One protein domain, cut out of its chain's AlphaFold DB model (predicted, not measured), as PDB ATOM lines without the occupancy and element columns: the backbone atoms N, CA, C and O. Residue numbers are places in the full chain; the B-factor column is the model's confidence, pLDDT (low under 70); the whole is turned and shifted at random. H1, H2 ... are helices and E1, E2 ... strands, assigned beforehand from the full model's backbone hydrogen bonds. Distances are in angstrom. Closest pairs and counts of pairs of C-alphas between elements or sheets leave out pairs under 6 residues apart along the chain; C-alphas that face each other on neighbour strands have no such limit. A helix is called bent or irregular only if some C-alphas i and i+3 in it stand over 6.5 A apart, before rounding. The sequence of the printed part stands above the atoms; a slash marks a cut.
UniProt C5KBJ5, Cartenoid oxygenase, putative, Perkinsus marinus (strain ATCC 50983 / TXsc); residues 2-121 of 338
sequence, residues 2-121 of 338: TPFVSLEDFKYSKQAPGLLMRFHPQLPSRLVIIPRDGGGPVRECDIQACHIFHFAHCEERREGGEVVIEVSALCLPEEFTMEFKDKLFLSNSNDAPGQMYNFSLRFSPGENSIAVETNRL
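This is residues 2 to 121 of the 338 residues of the protein "Cartenoid oxygenase, putative" of Perkinsus marinus (strain ATCC 50983 / TXsc) (UniProt C5KBJ5). A long, twisted sheet of four strands, E3 to E6, has the small hairpin of E1 and E2 over part of one face, the two making a loose sandwich with crossed strands. At one end of the long axis lie the short helices H1, H2 and H3 and the one long link, residues 77 to 90, and residues 11 to 16 stick out there. The printed part has 120 residues, with three named helices and six named strands in the order H1 H2 E1 E2 E3 E4 H3 E5 E6; the class is mixed. The larger sheet runs E3 E4 E5 E6 and the smaller E1 E2, both antiparallel. The whole is loose, with a radius of gyration of the C-alphas of 17.3 A, and elongated, spanning 53 by 34 by 26 A.

In the larger sheet, E3, residues 51 to 63, bends by 93 degrees at residue 54 and forms a hairpin with E4, residues 66 to 76; N 59 and O 70 are 3.0 A apart. E5, residues 99 to 107, is antiparallel to E4 at 159 degrees, with N 71 and O 103 at 2.9 A. E6, residues 114 to 121, forms a hairpin with E5, with N 104 and O 117 at 2.9 A; E3 and E6 are the edge strands. E1, residues 29 to 33, and E2, residues 43 to 47, form the other hairpin, with N 31 and O 45 at 2.9 A. The parts of the two sheets that face each other are 9.3 A centre to centre, and their strands stand at 45 degrees. The closest C-alphas of E2 and E6 are those of Cys 45 and Ile 114, 6.2 A apart. H1, residues 7 to 12, and H2, residues 17 to 20, only just touch, with 3 pairs of C-alphas within 8 A, the closest Phe 10 and Pro 17 at 6.7 A. H3, residues 91 to 94, is apart from both. These three helices are not on the larger sheet. In H1 every O i to N i+4 pair is within hydrogen-bond range; H2 and H3 are too short for such a pair.

E4 is 30.2 A from first to last C-alpha, E3 28.8 A, E5 25.8 A and E6 21.7 A; E1 and E2 are shorter. H1 begins at C-alpha 7, (-29.633, -100.999, -15.746). E3 begins at C-alpha 51, (-27.597, -92.507, 3.098), and E6 ends at C-alpha 121, (-22.299, -84.511, 15.789). H3 is irregular, with C-alphas 91 and 94 7.2 A apart.

The C-alphas farthest apart, Lys 14 and Gly 64, are 55.1 A apart. The printed part has no cut. The link from E4 to H3, residues 77 to 90, is long. The mean pLDDT of the printed part is 82.8; residues 2 to 6, 82, 88 to 91 and 113 are under 70.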
ATOM      1  N   THR A   2     -26.479-102.231  -4.491       36.50
ATOM      2  CA  THR A   2     -26.110-100.836  -4.198       36.50
ATOM      3  C   THR A   2     -27.254 -99.892  -4.606       36.50
ATOM      4  O   THR A   2     -28.138-100.327  -5.346       36.50
ATOM      5  N   PRO A   3     -27.267 -98.613  -4.181       44.59
ATOM      6  CA  PRO A   3     -28.329 -97.643  -4.494       44.59
ATOM      7  C   PRO A   3     -28.270 -97.123  -5.944       44.59
ATOM      8  O   PRO A   3     -28.493 -95.941  -6.207       44.59
ATOM      9  N   PHE A   4     -27.955 -97.989  -6.906       55.88
ATOM     10  CA  PHE A   4     -27.927 -97.634  -8.317       55.88
ATOM     11  C   PHE A   4     -29.126 -98.225  -9.038       55.88
ATOM     12  O   PHE A   4     -29.482 -99.388  -8.859       55.88
ATOM     13  N   VAL A   5     -29.733 -97.371  -9.860       59.41
ATOM     14  CA  VAL A   5     -30.771 -97.715 -10.823       59.41
ATOM     15  C   VAL A   5     -30.401 -99.027 -11.513       59.41
ATOM     16  O   VAL A   5     -29.330 -99.120 -12.118       59.41
ATOM     17  N   SER A   6     -31.273-100.036 -11.436       68.31
ATOM     18  CA  SER A   6     -31.102-101.258 -12.224       68.31
ATOM     19  C   SER A   6     -30.947-100.865 -13.691       68.31
ATOM     20  O   SER A   6     -31.778-100.144 -14.240       68.31
ATOM     21  N   LEU A   7     -29.864-101.306 -14.335       70.75
ATOM     22  CA  LEU A   7     -29.633-100.999 -15.746       70.75
ATOM     23  C   LEU A   7     -30.766-101.539 -16.623       70.75
ATOM     24  O   LEU A   7     -31.068-100.936 -17.647       70.75
ATOM     25  N   GLU A   8     -31.391-102.650 -16.232       74.75
ATOM     26  CA  GLU A   8     -32.574-103.178 -16.913       74.75
ATOM     27  C   GLU A   8     -33.783-102.271 -16.694       74.75
ATOM     28  O   GLU A   8     -34.400-101.850 -17.674       74.75
ATOM     29  N   ASP A   9     -34.057-101.871 -15.450       74.00
ATOM     30  CA  ASP A   9     -35.164-100.957 -15.154       74.00
ATOM     31  C   ASP A   9     -34.973 -99.626 -15.881       74.00
ATOM     32  O   ASP A   9     -35.917 -99.107 -16.463       74.00
ATOM     33  N   PHE A  10     -33.750 -99.088 -15.926       77.69
ATOM     34  CA  PHE A  10     -33.450 -97.857 -16.654       77.69
ATOM     35  C   PHE A  10     -33.672 -97.998 -18.158       77.69
ATOM     36  O   PHE A  10     -34.321 -97.144 -18.757       77.69
ATOM     37  N   LYS A  11     -33.149 -99.072 -18.768       79.06
ATOM     38  CA  LYS A  11     -33.229 -99.307 -20.219       79.06
ATOM     39  C   LYS A  11     -34.664 -99.314 -20.735       79.06
ATOM     40  O   LYS A  11     -34.895 -98.890 -21.865       79.06
ATOM     41  N   TYR A  12     -35.607 -99.799 -19.930       81.69
ATOM     42  CA  TYR A  12     -37.012 -99.923 -20.321       81.69
ATOM     43  C   TYR A  12     -37.937 -98.899 -19.645       81.69
ATOM     44  O   TYR A  12     -39.119 -98.814 -19.988       81.69
ATOM     45  N   SER A  13     -37.422 -98.096 -18.714       79.69
ATOM     46  CA  SER A  13     -38.188 -97.055 -18.036       79.69
ATOM     47  C   SER A  13     -38.305 -95.788 -18.883       79.69
ATOM     48  O   SER A  13     -37.387 -95.379 -19.588       79.69
ATOM     49  N   LYS A  14     -39.456 -95.119 -18.769       85.44
ATOM     50  CA  LYS A  14     -39.675 -93.756 -19.285       85.44
ATOM     51  C   LYS A  14     -39.374 -92.673 -18.238       85.44
ATOM     52  O   LYS A  14     -39.656 -91.502 -18.475       85.44
ATOM     53  N   GLN A  15     -38.880 -93.054 -17.060       80.31
ATOM     54  CA  GLN A  15     -38.585 -92.148 -15.950       80.31
ATOM     55  C   GLN A  15     -37.117 -91.715 -15.969       80.31
ATOM     56  O   GLN A  15     -36.239 -92.447 -16.422       80.31
ATOM     57  N   ALA A  16     -36.844 -90.527 -15.430       78.50
ATOM     58  CA  ALA A  16     -35.479 -90.056 -15.228       78.50
ATOM     59  C   ALA A  16     -34.718 -90.966 -14.233       78.50
ATOM     60  O   ALA A  16     -35.336 -91.444 -13.279       78.50
ATOM     61  N   PRO A  17     -33.388 -91.153 -14.380       75.62
ATOM     62  CA  PRO A  17     -32.601 -92.038 -13.514       75.62
ATOM     63  C   PRO A  17     -32.787 -91.767 -12.015       75.62
ATOM     64  O   PRO A  17     -32.964 -92.698 -11.238       75.62
ATOM     65  N   GLY A  18     -32.822 -90.495 -11.603       74.94
ATOM     66  CA  GLY A  18     -32.998 -90.126 -10.194       74.94
ATOM     67  C   GLY A  18     -34.314 -90.627  -9.583       74.94
ATOM     68  O   GLY A  18     -34.345 -90.989  -8.412       74.94
ATOM     69  N   LEU A  19     -35.382 -90.743 -10.384       75.50
ATOM     70  CA  LEU A  19     -36.679 -91.275  -9.936       75.50
ATOM     71  C   LEU A  19     -36.668 -92.797  -9.748       75.50
ATOM     72  O   LEU A  19     -37.580 -93.356  -9.138       75.50
ATOM     73  N   LEU A  20     -35.645 -93.477 -10.263       77.44
ATOM     74  CA  LEU A  20     -35.463 -94.918 -10.134       77.44
ATOM     75  C   LEU A  20     -34.505 -95.292  -8.995       77.44
ATOM     76  O   LEU A  20     -34.386 -96.471  -8.676       77.44
ATOM     77  N   MET A  21     -33.850 -94.319  -8.356       75.88
ATOM     78  CA  MET A  21     -33.020 -94.579  -7.180       75.88
ATOM     79  C   MET A  21     -33.888 -95.069  -6.018       75.88
ATOM     80  O   MET A  21     -34.993 -94.568  -5.784       75.88
ATOM     81  N   ARG A  22     -33.404 -96.082  -5.300       76.62
ATOM     82  CA  ARG A  22     -34.077 -96.676  -4.141       76.62
ATOM     83  C   ARG A  22     -33.094 -96.767  -2.987       76.62
ATOM     84  O   ARG A  22     -31.943 -97.156  -3.178       76.62
ATOM     85  N   PHE A  23     -33.572 -96.420  -1.800       78.44
ATOM     86  CA  PHE A  23     -32.877 -96.704  -0.555       78.44
ATOM     87  C   PHE A  23     -33.353 -98.062  -0.023       78.44
ATOM     88  O   PHE A  23     -34.542 -98.375  -0.089       78.44
ATOM     89  N   HIS A  24     -32.416 -98.885   0.451       84.62
ATOM     90  CA  HIS A  24     -32.674-100.245   0.923       84.62
ATOM     91  C   HIS A  24     -32.267-100.361   2.400       84.62
ATOM     92  O   HIS A  24     -31.154-100.806   2.681       84.62
ATOM     93  N   PRO A  25     -33.137 -99.963   3.343       85.12
ATOM     94  CA  PRO A  25     -32.814 -99.883   4.774       85.12
ATOM     95  C   PRO A  25     -32.464-101.232   5.416       85.12
ATOM     96  O   PRO A  25     -31.795-101.293   6.441       85.12
ATOM     97  N   GLN A  26     -32.901-102.332   4.803       88.06
ATOM     98  CA  GLN A  26     -32.623-103.695   5.246       88.06
ATOM     99  C   GLN A  26     -31.215-104.191   4.883       88.06
ATOM    100  O   GLN A  26     -30.830-105.281   5.302       88.06
ATOM    101  N   LEU A  27     -30.474-103.451   4.054       89.31
ATOM    102  CA  LEU A  27     -29.107-103.782   3.657       89.31
ATOM    103  C   LEU A  27     -28.126-102.838   4.362       89.31
ATOM    104  O   LEU A  27     -28.419-101.647   4.464       89.31
ATOM    105  N   PRO A  28     -26.957-103.320   4.820       90.81
ATOM    106  CA  PRO A  28     -25.949-102.434   5.384       90.81
ATOM    107  C   PRO A  28     -25.426-101.465   4.319       90.81
ATOM    108  O   PRO A  28     -25.313-101.811   3.137       90.81
ATOM    109  N   SER A  29     -25.050-100.265   4.756       90.25
ATOM    110  CA  SER A  29     -24.169 -99.415   3.956       90.25
ATOM    111  C   SER A  29     -22.743 -99.941   4.095       90.25
ATOM    112  O   SER A  29     -22.386-100.512   5.121       90.25
ATOM    113  N   ARG A  30     -21.915 -99.765   3.063       91.38
ATOM    114  CA  ARG A  30     -20.547-100.292   3.043       91.38
ATOM    115  C   ARG A  30     -19.542 -99.183   2.790       91.38
ATOM    116  O   ARG A  30     -19.600 -98.522   1.756       91.38
ATOM    117  N   LEU A  31     -18.600 -99.019   3.713       91.38
ATOM    118  CA  LEU A  31     -17.410 -98.201   3.514       91.38
ATOM    119  C   LEU A  31     -16.313 -99.079   2.909       91.38
ATOM    120  O   LEU A  31     -15.999-100.147   3.436       91.38
ATOM    121  N   VAL A  32     -15.748 -98.644   1.783       91.56
ATOM    122  CA  VAL A  32     -14.699 -99.376   1.062       91.56
ATOM    123  C   VAL A  32     -13.388 -98.613   1.212       91.56
ATOM    124  O   VAL A  32     -13.255 -97.494   0.718       91.56
ATOM    125  N   ILE A  33     -12.418 -99.213   1.901       89.00
ATOM    126  CA  ILE A  33     -11.087 -98.643   2.115       89.00
ATOM    127  C   ILE A  33     -10.145 -99.187   1.044       89.00
ATOM    128  O   ILE A  33      -9.869-100.388   0.988       89.00
ATOM    129  N   ILE A  34      -9.640 -98.288   0.202       91.19
ATOM    130  CA  ILE A  34      -8.753 -98.609  -0.918       91.19
ATOM    131  C   ILE A  34      -7.399 -97.929  -0.676       91.19
ATOM    132  O   ILE A  34      -7.346 -96.696  -0.645       91.19
ATOM    133  N   PRO A  35      -6.298 -98.689  -0.522       89.56
ATOM    134  CA  PRO A  35      -4.961 -98.114  -0.417       89.56
ATOM    135  C   PRO A  35      -4.611 -97.284  -1.655       89.56
ATOM    136  O   PRO A  35      -4.647 -97.774  -2.784       89.56
ATOM    137  N   ARG A  36      -4.270 -96.009  -1.445       90.94
ATOM    138  CA  ARG A  36      -4.005 -95.051  -2.534       90.94
ATOM    139  C   ARG A  36      -2.717 -95.339  -3.303       90.94
ATOM    140  O   ARG A  36      -2.592 -94.913  -4.445       90.94
ATOM    141  N   ASP A  37      -1.770 -96.024  -2.674       92.12
ATOM    142  CA  ASP A  37      -0.497 -96.448  -3.262       92.12
ATOM    143  C   ASP A  37      -0.599 -97.790  -4.013       92.12
ATOM    144  O   ASP A  37       0.371 -98.223  -4.630       92.12
ATOM    145  N   GLY A  38      -1.761 -98.455  -3.960       88.88
ATOM    146  CA  GLY A  38      -1.979 -99.780  -4.541       88.88
ATOM    147  C   GLY A  38      -1.240-100.918  -3.824       88.88
ATOM    148  O   GLY A  38      -1.237-102.039  -4.325       88.88
ATOM    149  N   GLY A  39      -0.614-100.655  -2.673       85.62
ATOM    150  CA  GLY A  39       0.286-101.595  -1.999       85.62
ATOM    151  C   GLY A  39      -0.396-102.621  -1.090       85.62
ATOM    152  O   GLY A  39       0.275-103.516  -0.578       85.62
ATOM    153  N   GLY A  40      -1.709-102.515  -0.863       83.19
ATOM    154  CA  GLY A  40      -2.434-103.345   0.103       83.19
ATOM    155  C   GLY A  40      -3.807-103.822  -0.379       83.19
ATOM    156  O   GLY A  40      -4.301-103.368  -1.412       83.19
ATOM    157  N   PRO A  41      -4.448-104.736   0.373       86.94
ATOM    158  CA  PRO A  41      -5.775-105.230   0.032       86.94
ATOM    159  C   PRO A  41      -6.843-104.148   0.221       86.94
ATOM    160  O   PRO A  41      -6.780-103.351   1.161       86.94
ATOM    161  N   VAL A  42      -7.862-104.180  -0.640       89.25
ATOM    162  CA  VAL A  42      -9.120-103.460  -0.410       89.25
ATOM    163  C   VAL A  42      -9.808-104.064   0.809       89.25
ATOM    164  O   VAL A  42      -9.877-105.287   0.945       89.25
ATOM    165  N   ARG A  43     -10.314-103.206   1.695       87.25
ATOM    166  CA  ARG A  43     -11.084-103.622   2.869       87.25
ATOM    167  C   ARG A  43     -12.503-103.096   2.769       87.25
ATOM    168  O   ARG A  43     -12.727-101.971   2.331       87.25
ATOM    169  N   GLU A  44     -13.450-103.905   3.209       89.50
ATOM    170  CA  GLU A  44     -14.868-103.573   3.206       89.50
ATOM    171  C   GLU A  44     -15.385-103.584   4.638       89.50
ATOM    172  O   GLU A  44     -15.126-104.521   5.390       89.50
ATOM    173  N   CYS A  45     -16.105-102.531   5.006       89.00
ATOM    174  CA  CYS A  45     -16.675-102.359   6.327       89.00
ATOM    175  C   CYS A  45     -18.174-102.112   6.204       89.00
ATOM    176  O   CYS A  45     -18.592-101.050   5.737       89.00
ATOM    177  N   ASP A  46     -18.975-103.082   6.633       91.12
ATOM    178  CA  ASP A  46     -20.416-102.894   6.740       91.12
ATOM    179  C   ASP A  46     -20.733-102.030   7.965       91.12
ATOM    180  O   ASP A  46     -20.202-102.234   9.056       91.12
ATOM    181  N   ILE A  47     -21.601-101.045   7.762       89.94
ATOM    182  CA  ILE A  47     -22.131-100.141   8.778       89.94
ATOM    183  C   ILE A  47     -23.659-100.202   8.751       89.94
ATOM    184  O   ILE A  47     -24.266-100.711   7.800       89.94
ATOM    185  N   GLN A  48     -24.303 -99.662   9.788       88.62
ATOM    186  CA  GLN A  48     -25.756 -99.509   9.777       88.62
ATOM    187  C   GLN A  48     -26.203 -98.766   8.509       88.62
ATOM    188  O   GLN A  48     -25.547 -97.818   8.068       88.62
ATOM    189  N   ALA A  49     -27.322 -99.212   7.928       88.44
ATOM    190  CA  ALA A  49     -27.913 -98.594   6.749       88.44
ATOM    191  C   ALA A  49     -28.052 -97.080   6.953       88.44
ATOM    192  O   ALA A  49     -28.712 -96.612   7.881       88.44
ATOM    193  N   CYS A  50     -27.400 -96.318   6.086       88.44
ATOM    194  CA  CYS A  50     -27.446 -94.862   6.088       88.44
ATOM    195  C   CYS A  50     -27.204 -94.328   4.677       88.44
ATOM    196  O   CYS A  50     -26.472 -94.925   3.882       88.44
ATOM    197  N   HIS A  51     -27.809 -93.186   4.365       88.62
ATOM    198  CA  HIS A  51     -27.597 -92.507   3.098       88.62
ATOM    199  C   HIS A  51     -26.581 -91.380   3.293       88.62
ATOM    200  O   HIS A  51     -26.946 -90.240   3.562       88.62
ATOM    201  N   ILE A  52     -25.292 -91.700   3.177       91.88
ATOM    202  CA  ILE A  52     -24.232 -90.684   3.176       91.88
ATOM    203  C   ILE A  52     -24.344 -89.864   1.885       91.88
ATOM    204  O   ILE A  52     -24.274 -90.440   0.800       91.88
ATOM    205  N   PHE A  53     -24.511 -88.545   2.006       90.56
ATOM    206  CA  PHE A  53     -24.610 -87.645   0.853       90.56
ATOM    207  C   PHE A  53     -23.312 -86.864   0.635       90.56
ATOM    208  O   PHE A  53     -22.699 -86.979  -0.425       90.56
ATOM    209  N   HIS A  54     -22.823 -86.166   1.666       95.00
ATOM    210  CA  HIS A  54     -21.554 -85.437   1.610       95.00
ATOM    211  C   HIS A  54     -20.589 -85.886   2.702       95.00
ATOM    212  O   HIS A  54     -20.944 -85.975   3.876       95.00
ATOM    213  N   PHE A  55     -19.333 -86.112   2.328       94.69
ATOM    214  CA  PHE A  55     -18.250 -86.314   3.284       94.69
ATOM    215  C   PHE A  55     -17.711 -84.959   3.741       94.69
ATOM    216  O   PHE A  55     -17.449 -84.091   2.915       94.69
ATOM    217  N   ALA A  56     -17.529 -84.792   5.048       92.56
ATOM    218  CA  ALA A  56     -16.890 -83.614   5.623       92.56
ATOM    219  C   ALA A  56     -15.377 -83.808   5.730       92.56
ATOM    220  O   ALA A  56     -14.594 -82.933   5.367       92.56
ATOM    221  N   HIS A  57     -14.962 -84.954   6.270       88.75
ATOM    222  CA  HIS A  57     -13.574 -85.198   6.624       88.75
ATOM    223  C   HIS A  57     -13.263 -86.695   6.747       88.75
ATOM    224  O   HIS A  57     -14.147 -87.491   7.065       88.75
ATOM    225  N   CYS A  58     -11.998 -87.061   6.527       89.88
ATOM    226  CA  CYS A  58     -11.464 -88.396   6.773       89.88
ATOM    227  C   CYS A  58     -10.012 -88.302   7.274       89.88
ATOM    228  O   CYS A  58      -9.195 -87.634   6.637       89.88
ATOM    229  N   GLU A  59      -9.690 -88.982   8.377       87.94
ATOM    230  CA  GLU A  59      -8.335 -89.062   8.945       87.94
ATOM    231  C   GLU A  59      -7.968 -90.500   9.314       87.94
ATOM    232  O   GLU A  59      -8.805 -91.272   9.774       87.94
ATOM    233  N   GLU A  60      -6.688 -90.836   9.157       87.75
ATOM    234  CA  GLU A  60      -6.089 -92.061   9.682       87.75
ATOM    235  C   GLU A  60      -5.223 -91.717  10.898       87.75
ATOM    236  O   GLU A  60      -4.419 -90.782  10.860       87.75
ATOM    237  N   ARG A  61      -5.341 -92.507  11.964       86.62
ATOM    238  CA  ARG A  61      -4.470 -92.438  13.139       86.62
ATOM    239  C   ARG A  61      -4.069 -93.826  13.620       86.62
ATOM    240  O   ARG A  61      -4.712 -94.822  13.300       86.62
ATOM    241  N   ARG A  62      -2.973 -93.897  14.378       87.31
ATOM    242  CA  ARG A  62      -2.471 -95.140  14.979       87.31
ATOM    243  C   ARG A  62      -2.603 -95.074  16.493       87.31
ATOM    244  O   ARG A  62      -2.044 -94.176  17.114       87.31
ATOM    245  N   GLU A  63      -3.300 -96.039  17.077       85.75
ATOM    246  CA  GLU A  63      -3.574 -96.120  18.515       85.75
ATOM    247  C   GLU A  63      -3.209 -97.517  19.011       85.75
ATOM    248  O   GLU A  63      -3.779 -98.499  18.556       85.75
ATOM    249  N   GLY A  64      -2.231 -97.643  19.914       84.19
ATOM    250  CA  GLY A  64      -1.924 -98.940  20.540       84.19
ATOM    251  C   GLY A  64      -1.538-100.074  19.573       84.19
ATOM    252  O   GLY A  64      -1.653-101.237  19.936       84.19
ATOM    253  N   GLY A  65      -1.081 -99.755  18.355       84.50
ATOM    254  CA  GLY A  65      -0.780-100.737  17.304       84.50
ATOM    255  C   GLY A  65      -1.929-100.989  16.320       84.50
ATOM    256  O   GLY A  65      -1.704-101.602  15.280       84.50
ATOM    257  N   GLU A  66      -3.118-100.461  16.594       87.94
ATOM    258  CA  GLU A  66      -4.263-100.465  15.689       87.94
ATOM    259  C   GLU A  66      -4.222 -99.256  14.754       87.94
ATOM    260  O   GLU A  66      -3.657 -98.204  15.077       87.94
ATOM    261  N   VAL A  67      -4.838 -99.405  13.585       87.44
ATOM    262  CA  VAL A  67      -5.173 -98.273  12.717       87.44
ATOM    263  C   VAL A  67      -6.613 -97.879  13.024       87.44
ATOM    264  O   VAL A  67      -7.470 -98.744  13.175       87.44
ATOM    265  N   VAL A  68      -6.887 -96.585  13.115       89.56
ATOM    266  CA  VAL A  68      -8.236 -96.037  13.252       89.56
ATOM    267  C   VAL A  68      -8.453 -95.056  12.113       89.56
ATOM    268  O   VAL A  68      -7.660 -94.131  11.943       89.56
ATOM    269  N   ILE A  69      -9.506 -95.263  11.328       90.19
ATOM    270  CA  ILE A  69      -9.957 -94.311  10.316       90.19
ATOM    271  C   ILE A  69     -11.220 -93.645  10.840       90.19
ATOM    272  O   ILE A  69     -12.218 -94.319  11.078       90.19
ATOM    273  N   GLU A  70     -11.182 -92.331  10.998       90.25
ATOM    274  CA  GLU A  70     -12.375 -91.547  11.290       90.25
ATOM    275  C   GLU A  70     -12.933 -90.947  10.019       90.25
ATOM    276  O   GLU A  70     -12.209 -90.291   9.272       90.25
ATOM    277  N   VAL A  71     -14.235 -91.095   9.820       92.31
ATOM    278  CA  VAL A  71     -14.954 -90.489   8.706       92.31
ATOM    279  C   VAL A  71     -16.077 -89.634   9.264       92.31
ATOM    280  O   VAL A  71     -17.029 -90.152   9.838       92.31
ATOM    281  N   SER A  72     -15.996 -88.321   9.079       92.81
ATOM    282  CA  SER A  72     -17.119 -87.424   9.342       92.81
ATOM    283  C   SER A  72     -17.906 -87.223   8.054       92.81
ATOM    284  O   SER A  72     -17.353 -86.776   7.046       92.81
ATOM    285  N   ALA A  73     -19.192 -87.551   8.069       94.75
ATOM    286  CA  ALA A  73     -20.050 -87.442   6.903       94.75
ATOM    287  C   ALA A  73     -21.477 -87.062   7.280       94.75
ATOM    288  O   ALA A  73     -21.981 -87.369   8.360       94.75
ATOM    289  N   LEU A  74     -22.128 -86.385   6.349       93.81
ATOM    290  CA  LEU A  74     -23.506 -85.983   6.458       93.81
ATOM    291  C   LEU A  74     -24.404 -87.068   5.879       93.81
ATOM    292  O   LEU A  74     -24.294 -87.437   4.707       93.81
ATOM    293  N   CYS A  75     -25.287 -87.577   6.730       92.44
ATOM    294  CA  CYS A  75     -26.205 -88.652   6.407       92.44
ATOM    295  C   CYS A  75     -27.631 -88.119   6.326       92.44
ATOM    296  O   CYS A  75     -28.116 -87.433   7.232       92.44
ATOM    297  N   LEU A  76     -28.311 -88.493   5.253       88.44
ATOM    298  CA  LEU A  76     -29.739 -88.320   5.078       88.44
ATOM    299  C   LEU A  76     -30.466 -89.491   5.769       88.44
ATOM    300  O   LEU A  76     -30.020 -90.640   5.648       88.44
ATOM    301  N   PRO A  77     -31.556 -89.229   6.511       82.44
ATOM    302  CA  PRO A  77     -32.374 -90.284   7.106       82.44
ATOM    303  C   PRO A  77     -33.026 -91.193   6.052       82.44
ATOM    304  O   PRO A  77     -33.149 -90.819   4.886       82.44
ATOM    305  N   GLU A  78     -33.488 -92.373   6.470       80.75
ATOM    306  CA  GLU A  78     -34.181 -93.346   5.608       80.75
ATOM    307  C   GLU A  78     -35.431 -92.760   4.944       80.75
ATOM    308  O   GLU A  78     -35.747 -93.077   3.797       80.75
ATOM    309  N   GLU A  79     -36.131 -91.876   5.652       80.75
ATOM    310  CA  GLU A  79     -37.354 -91.237   5.184       80.75
ATOM    311  C   GLU A  79     -37.082 -90.173   4.111       80.75
ATOM    312  O   GLU A  79     -38.019 -89.608   3.542       80.75
ATOM    313  N   PHE A  80     -35.816 -89.865   3.822       79.75
ATOM    314  CA  PHE A  80     -35.458 -88.889   2.808       79.75
ATOM    315  C   PHE A  80     -35.829 -89.375   1.404       79.75
ATOM    316  O   PHE A  80     -35.429 -90.452   0.962       79.75
ATOM    317  N   THR A  81     -36.549 -88.538   0.658       74.31
ATOM    318  CA  THR A  81     -36.950 -88.831  -0.720       74.31
ATOM    319  C   THR A  81     -36.454 -87.752  -1.677       74.31
ATOM    320  O   THR A  81     -36.387 -86.567  -1.347       74.31
ATOM    321  N   MET A  82     -36.150 -88.164  -2.909       69.62
ATOM    322  CA  MET A  82     -35.803 -87.264  -4.018       69.62
ATOM    323  C   MET A  82     -37.050 -86.722  -4.737       69.62
ATOM    324  O   MET A  82     -36.994 -86.406  -5.927       69.62
ATOM    325  N   GLU A  83     -38.195 -86.659  -4.053       72.31
ATOM    326  CA  GLU A  83     -39.429 -86.153  -4.647       72.31
ATOM    327  C   GLU A  83     -39.260 -84.675  -5.036       72.31
ATOM    328  O   GLU A  83     -38.641 -83.878  -4.325       72.31
ATOM    329  N   PHE A  84     -39.777 -84.325  -6.214       74.06
ATOM    330  CA  PHE A  84     -39.849 -82.946  -6.673       74.06
ATOM    331  C   PHE A  84     -41.241 -82.408  -6.359       74.06
ATOM    332  O   PHE A  84     -42.209 -82.723  -7.054       74.06
ATOM    333  N   LYS A  85     -41.340 -81.593  -5.312       72.56
ATOM    334  CA  LYS A  85     -42.603 -81.023  -4.833       72.56
ATOM    335  C   LYS A  85     -42.422 -79.536  -4.562       72.56
ATOM    336  O   LYS A  85     -41.343 -79.096  -4.185       72.56
ATOM    337  N   ASP A  86     -43.461 -78.748  -4.829       74.56
ATOM    338  CA  ASP A  86     -43.453 -77.287  -4.644       74.56
ATOM    339  C   ASP A  86     -42.277 -76.578  -5.346       74.56
ATOM    340  O   ASP A  86     -41.769 -75.555  -4.892       74.56
ATOM    341  N   LYS A  87     -41.862 -77.124  -6.500       72.94
ATOM    342  CA  LYS A  87     -40.718 -76.673  -7.316       72.94
ATOM    343  C   LYS A  87     -39.348 -76.803  -6.634       72.94
ATOM    344  O   LYS A  87     -38.381 -76.201  -7.098       72.94
ATOM    345  N   LEU A  88     -39.254 -77.603  -5.576       68.12
ATOM    346  CA  LEU A  88     -38.023 -77.923  -4.864       68.12
ATOM    347  C   LEU A  88     -37.711 -79.413  -5.032       68.12
ATOM    348  O   LEU A  88     -38.561 -80.275  -4.805       68.12
ATOM    349  N   PHE A  89     -36.475 -79.716  -5.427       69.12
ATOM    350  CA  PHE A  89     -35.903 -81.043  -5.196       69.12
ATOM    351  C   PHE A  89     -35.571 -81.184  -3.708       69.12
ATOM    352  O   PHE A  89     -35.384 -80.176  -3.026       69.12
ATOM    353  N   LEU A  90     -35.476 -82.424  -3.215       69.50
ATOM    354  CA  LEU A  90     -35.258 -82.711  -1.789       69.50
ATOM    355  C   LEU A  90     -36.437 -82.230  -0.924       69.50
ATOM    356  O   LEU A  90     -36.245 -81.735   0.187       69.50
ATOM    357  N   SER A  91     -37.675 -82.338  -1.421       65.75
ATOM    358  CA  SER A  91     -38.845 -81.719  -0.784       65.75
ATOM    359  C   SER A  91     -39.177 -82.253   0.613       65.75
ATOM    360  O   SER A  91     -39.805 -81.541   1.394       65.75
ATOM    361  N   ASN A  92     -38.746 -83.476   0.949       74.81
ATOM    362  CA  ASN A  92     -38.928 -84.059   2.284       74.81
ATOM    363  C   ASN A  92     -37.820 -83.678   3.288       74.81
ATOM    364  O   ASN A  92     -37.811 -84.150   4.425       74.81
ATOM    365  N   SER A  93     -36.873 -82.818   2.898       76.50
ATOM    366  CA  SER A  93     -35.765 -82.408   3.778       76.50
ATOM    367  C   SER A  93     -36.225 -81.673   5.042       76.50
ATOM    368  O   SER A  93     -35.485 -81.641   6.016       76.50
ATOM    369  N   ASN A  94     -37.460 -81.158   5.077       80.12
ATOM    370  CA  ASN A  94     -38.083 -80.620   6.291       80.12
ATOM    371  C   ASN A  94     -38.353 -81.671   7.378       80.12
ATOM    372  O   ASN A  94     -38.280 -81.368   8.568       80.12
ATOM    373  N   ASP A  95     -38.714 -82.890   6.988       82.19
ATOM    374  CA  ASP A  95     -39.099 -83.951   7.923       82.19
ATOM    375  C   ASP A  95     -37.910 -84.876   8.218       82.19
ATOM    376  O   ASP A  95     -37.680 -85.272   9.375       82.19
ATOM    377  N   ALA A  96     -37.092 -85.103   7.188       82.25
ATOM    378  CA  ALA A  96     -35.886 -85.920   7.184       82.25
ATOM    379  C   ALA A  96     -34.626 -85.085   6.864       82.25
ATOM    380  O   ALA A  96     -33.983 -85.313   5.839       82.25
ATOM    381  N   PRO A  97     -34.250 -84.090   7.691       87.94
ATOM    382  CA  PRO A  97     -33.092 -83.262   7.388       87.94
ATOM    383  C   PRO A  97     -31.783 -84.023   7.633       87.94
ATOM    384  O   PRO A  97     -31.696 -84.860   8.538       87.94
ATOM    385  N   GLY A  98     -30.751 -83.672   6.865       90.94
ATOM    386  CA  GLY A  98     -29.414 -84.244   6.989       90.94
ATOM    387  C   GLY A  98     -28.765 -83.976   8.347       90.94
ATOM    388  O   GLY A  98     -28.938 -82.911   8.949       90.94
ATOM    389  N   GLN A  99     -28.023 -84.961   8.849       92.44
ATOM    390  CA  GLN A  99     -27.333 -84.904  10.139       92.44
ATOM    391  C   GLN A  99     -25.879 -85.329   9.980       92.44
ATOM    392  O   GLN A  99     -25.565 -86.218   9.195       92.44
ATOM    393  N   MET A 100     -24.992 -84.695  10.742       94.56
ATOM    394  CA  MET A 100     -23.575 -85.027  10.730       94.56
ATOM    395  C   MET A 100     -23.305 -86.228  11.639       94.56
ATOM    396  O   MET A 100     -23.723 -86.244  12.800       94.56
ATOM    397  N   TYR A 101     -22.573 -87.206  11.121       93.38
ATOM    398  CA  TYR A 101     -22.114 -88.387  11.840       93.38
ATOM    399  C   TYR A 101     -20.603 -88.515  11.729       93.38
ATOM    400  O   TYR A 101     -19.997 -88.084  10.751       93.38
ATOM    401  N   ASN A 102     -20.007 -89.139  12.733       92.38
ATOM    402  CA  ASN A 102     -18.626 -89.568  12.733       92.38
ATOM    403  C   ASN A 102     -18.582 -91.094  12.882       92.38
ATOM    404  O   ASN A 102     -19.158 -91.634  13.827       92.38
ATOM    405  N   PHE A 103     -17.924 -91.759  11.936       92.94
ATOM    406  CA  PHE A 103     -17.723 -93.202  11.887       92.94
ATOM    407  C   PHE A 103     -16.269 -93.518  12.231       92.94
ATOM    408  O   PHE A 103     -15.370 -93.116  11.492       92.94
ATOM    409  N   SER A 104     -16.048 -94.254  13.315       92.00
ATOM    410  CA  SER A 104     -14.720 -94.678  13.760       92.00
ATOM    411  C   SER A 104     -14.497 -96.132  13.365       92.00
ATOM    412  O   SER A 104     -15.143 -97.025  13.909       92.00
ATOM    413  N   LEU A 105     -13.608 -96.368  12.400       92.00
ATOM    414  CA  LEU A 105     -13.289 -97.686  11.852       92.00
ATOM    415  C   LEU A 105     -11.957 -98.162  12.425       92.00
ATOM    416  O   LEU A 105     -10.914 -97.588  12.114       92.00
ATOM    417  N   ARG A 106     -11.973 -99.205  13.251       90.19
ATOM    418  CA  ARG A 106     -10.779 -99.715  13.938       90.19
ATOM    419  C   ARG A 106     -10.302-101.021  13.313       90.19
ATOM    420  O   ARG A 106     -11.085-101.952  13.125       90.19
ATOM    421  N   PHE A 107      -9.009-101.065  12.999       86.88
ATOM    422  CA  PHE A 107      -8.320-102.175  12.353       86.88
ATOM    423  C   PHE A 107      -7.229-102.721  13.271       86.88
ATOM    424  O   PHE A 107      -6.224-102.050  13.524       86.88
ATOM    425  N   SER A 108      -7.367-103.980  13.666       83.50
ATOM    426  CA  SER A 108      -6.296-104.720  14.329       83.50
ATOM    427  C   SER A 108      -5.397-105.387  13.280       83.50
ATOM    428  O   SER A 108      -5.902-106.014  12.339       83.50
ATOM    429  N   PRO A 109      -4.060-105.277  13.382       73.75
ATOM    430  CA  PRO A 109      -3.161-106.021  12.508       73.75
ATOM    431  C   PRO A 109      -3.440-107.529  12.582       73.75
ATOM    432  O   PRO A 109      -3.393-108.120  13.655       73.75
ATOM    433  N   GLY A 110      -3.711-108.158  11.435       72.50
ATOM    434  CA  GLY A 110      -3.993-109.597  11.345       72.50
ATOM    435  C   GLY A 110      -5.467-109.989  11.491       72.50
ATOM    436  O   GLY A 110      -5.793-111.150  11.254       72.50
ATOM    437  N   GLU A 111      -6.362-109.050  11.809       73.75
ATOM    438  CA  GLU A 111      -7.806-109.296  11.819       73.75
ATOM    439  C   GLU A 111      -8.472-108.869  10.506       73.75
ATOM    440  O   GLU A 111      -8.093-107.878   9.875       73.75
ATOM    441  N   ASN A 112      -9.497-109.628  10.110       70.12
ATOM    442  CA  ASN A 112     -10.341-109.315   8.954       70.12
ATOM    443  C   ASN A 112     -11.594-108.512   9.337       70.12
ATOM    444  O   ASN A 112     -12.246-107.953   8.459       70.12
ATOM    445  N   SER A 113     -11.953-108.475  10.623       69.88
ATOM    446  CA  SER A 113     -13.068-107.680  11.137       69.88
ATOM    447  C   SER A 113     -12.665-106.223  11.334       69.88
ATOM    448  O   SER A 113     -11.534-105.925  11.709       69.88
ATOM    449  N   ILE A 114     -13.615-105.318  11.110       79.50
ATOM    450  CA  ILE A 114     -13.475-103.888  11.384       79.50
ATOM    451  C   ILE A 114     -14.529-103.538  12.429       79.50
ATOM    452  O   ILE A 114     -15.716-103.786  12.212       79.50
ATOM    453  N   ALA A 115     -14.103-103.001  13.571       77.56
ATOM    454  CA  ALA A 115     -15.036-102.482  14.565       77.56
ATOM    455  C   ALA A 115     -15.471-101.069  14.164       77.56
ATOM    456  O   ALA A 115     -14.639-100.267  13.733       77.56
ATOM    457  N   VAL A 116     -16.766-100.783  14.307       84.38
ATOM    458  CA  VAL A 116     -17.367 -99.507  13.908       84.38
ATOM    459  C   VAL A 116     -18.073 -98.877  15.091       84.38
ATOM    460  O   VAL A 116     -19.001 -99.463  15.648       84.38
ATOM    461  N   GLU A 117     -17.681 -97.655  15.422       83.50
ATOM    462  CA  GLU A 117     -18.433 -96.780  16.318       83.50
ATOM    463  C   GLU A 117     -19.062 -95.648  15.502       83.50
ATOM    464  O   GLU A 117     -18.455 -95.139  14.561       83.50
ATOM    465  N   THR A 118     -20.302 -95.276  15.814       84.88
ATOM    466  CA  THR A 118     -21.019 -94.208  15.108       84.88
ATOM    467  C   THR A 118     -21.548 -93.199  16.110       84.88
ATOM    468  O   THR A 118     -22.374 -93.533  16.955       84.88
ATOM    469  N   ASN A 119     -21.108 -91.951  15.971       86.19
ATOM    470  CA  ASN A 119     -21.464 -90.856  16.863       86.19
ATOM    471  C   ASN A 119     -22.089 -89.708  16.070       86.19
ATOM    472  O   ASN A 119     -21.549 -89.272  15.055       86.19
ATOM    473  N   ARG A 120     -23.233 -89.199  16.528       88.44
ATOM    474  CA  ARG A 120     -23.861 -88.011  15.934       88.44
ATOM    475  C   ARG A 120     -23.133 -86.752  16.404       88.44
ATOM    476  O   ARG A 120     -22.854 -86.619  17.591       88.44
ATOM    477  N   LEU A 121     -22.902 -85.809  15.493       86.44
ATOM    478  CA  LEU A 121     -22.299 -84.511  15.789       86.44
ATOM    479  C   LEU A 121     -23.343 -83.384  15.752       86.44
ATOM    480  O   LEU A 121     -24.254 -83.373  14.922       86.44
TER     481      LEU A 121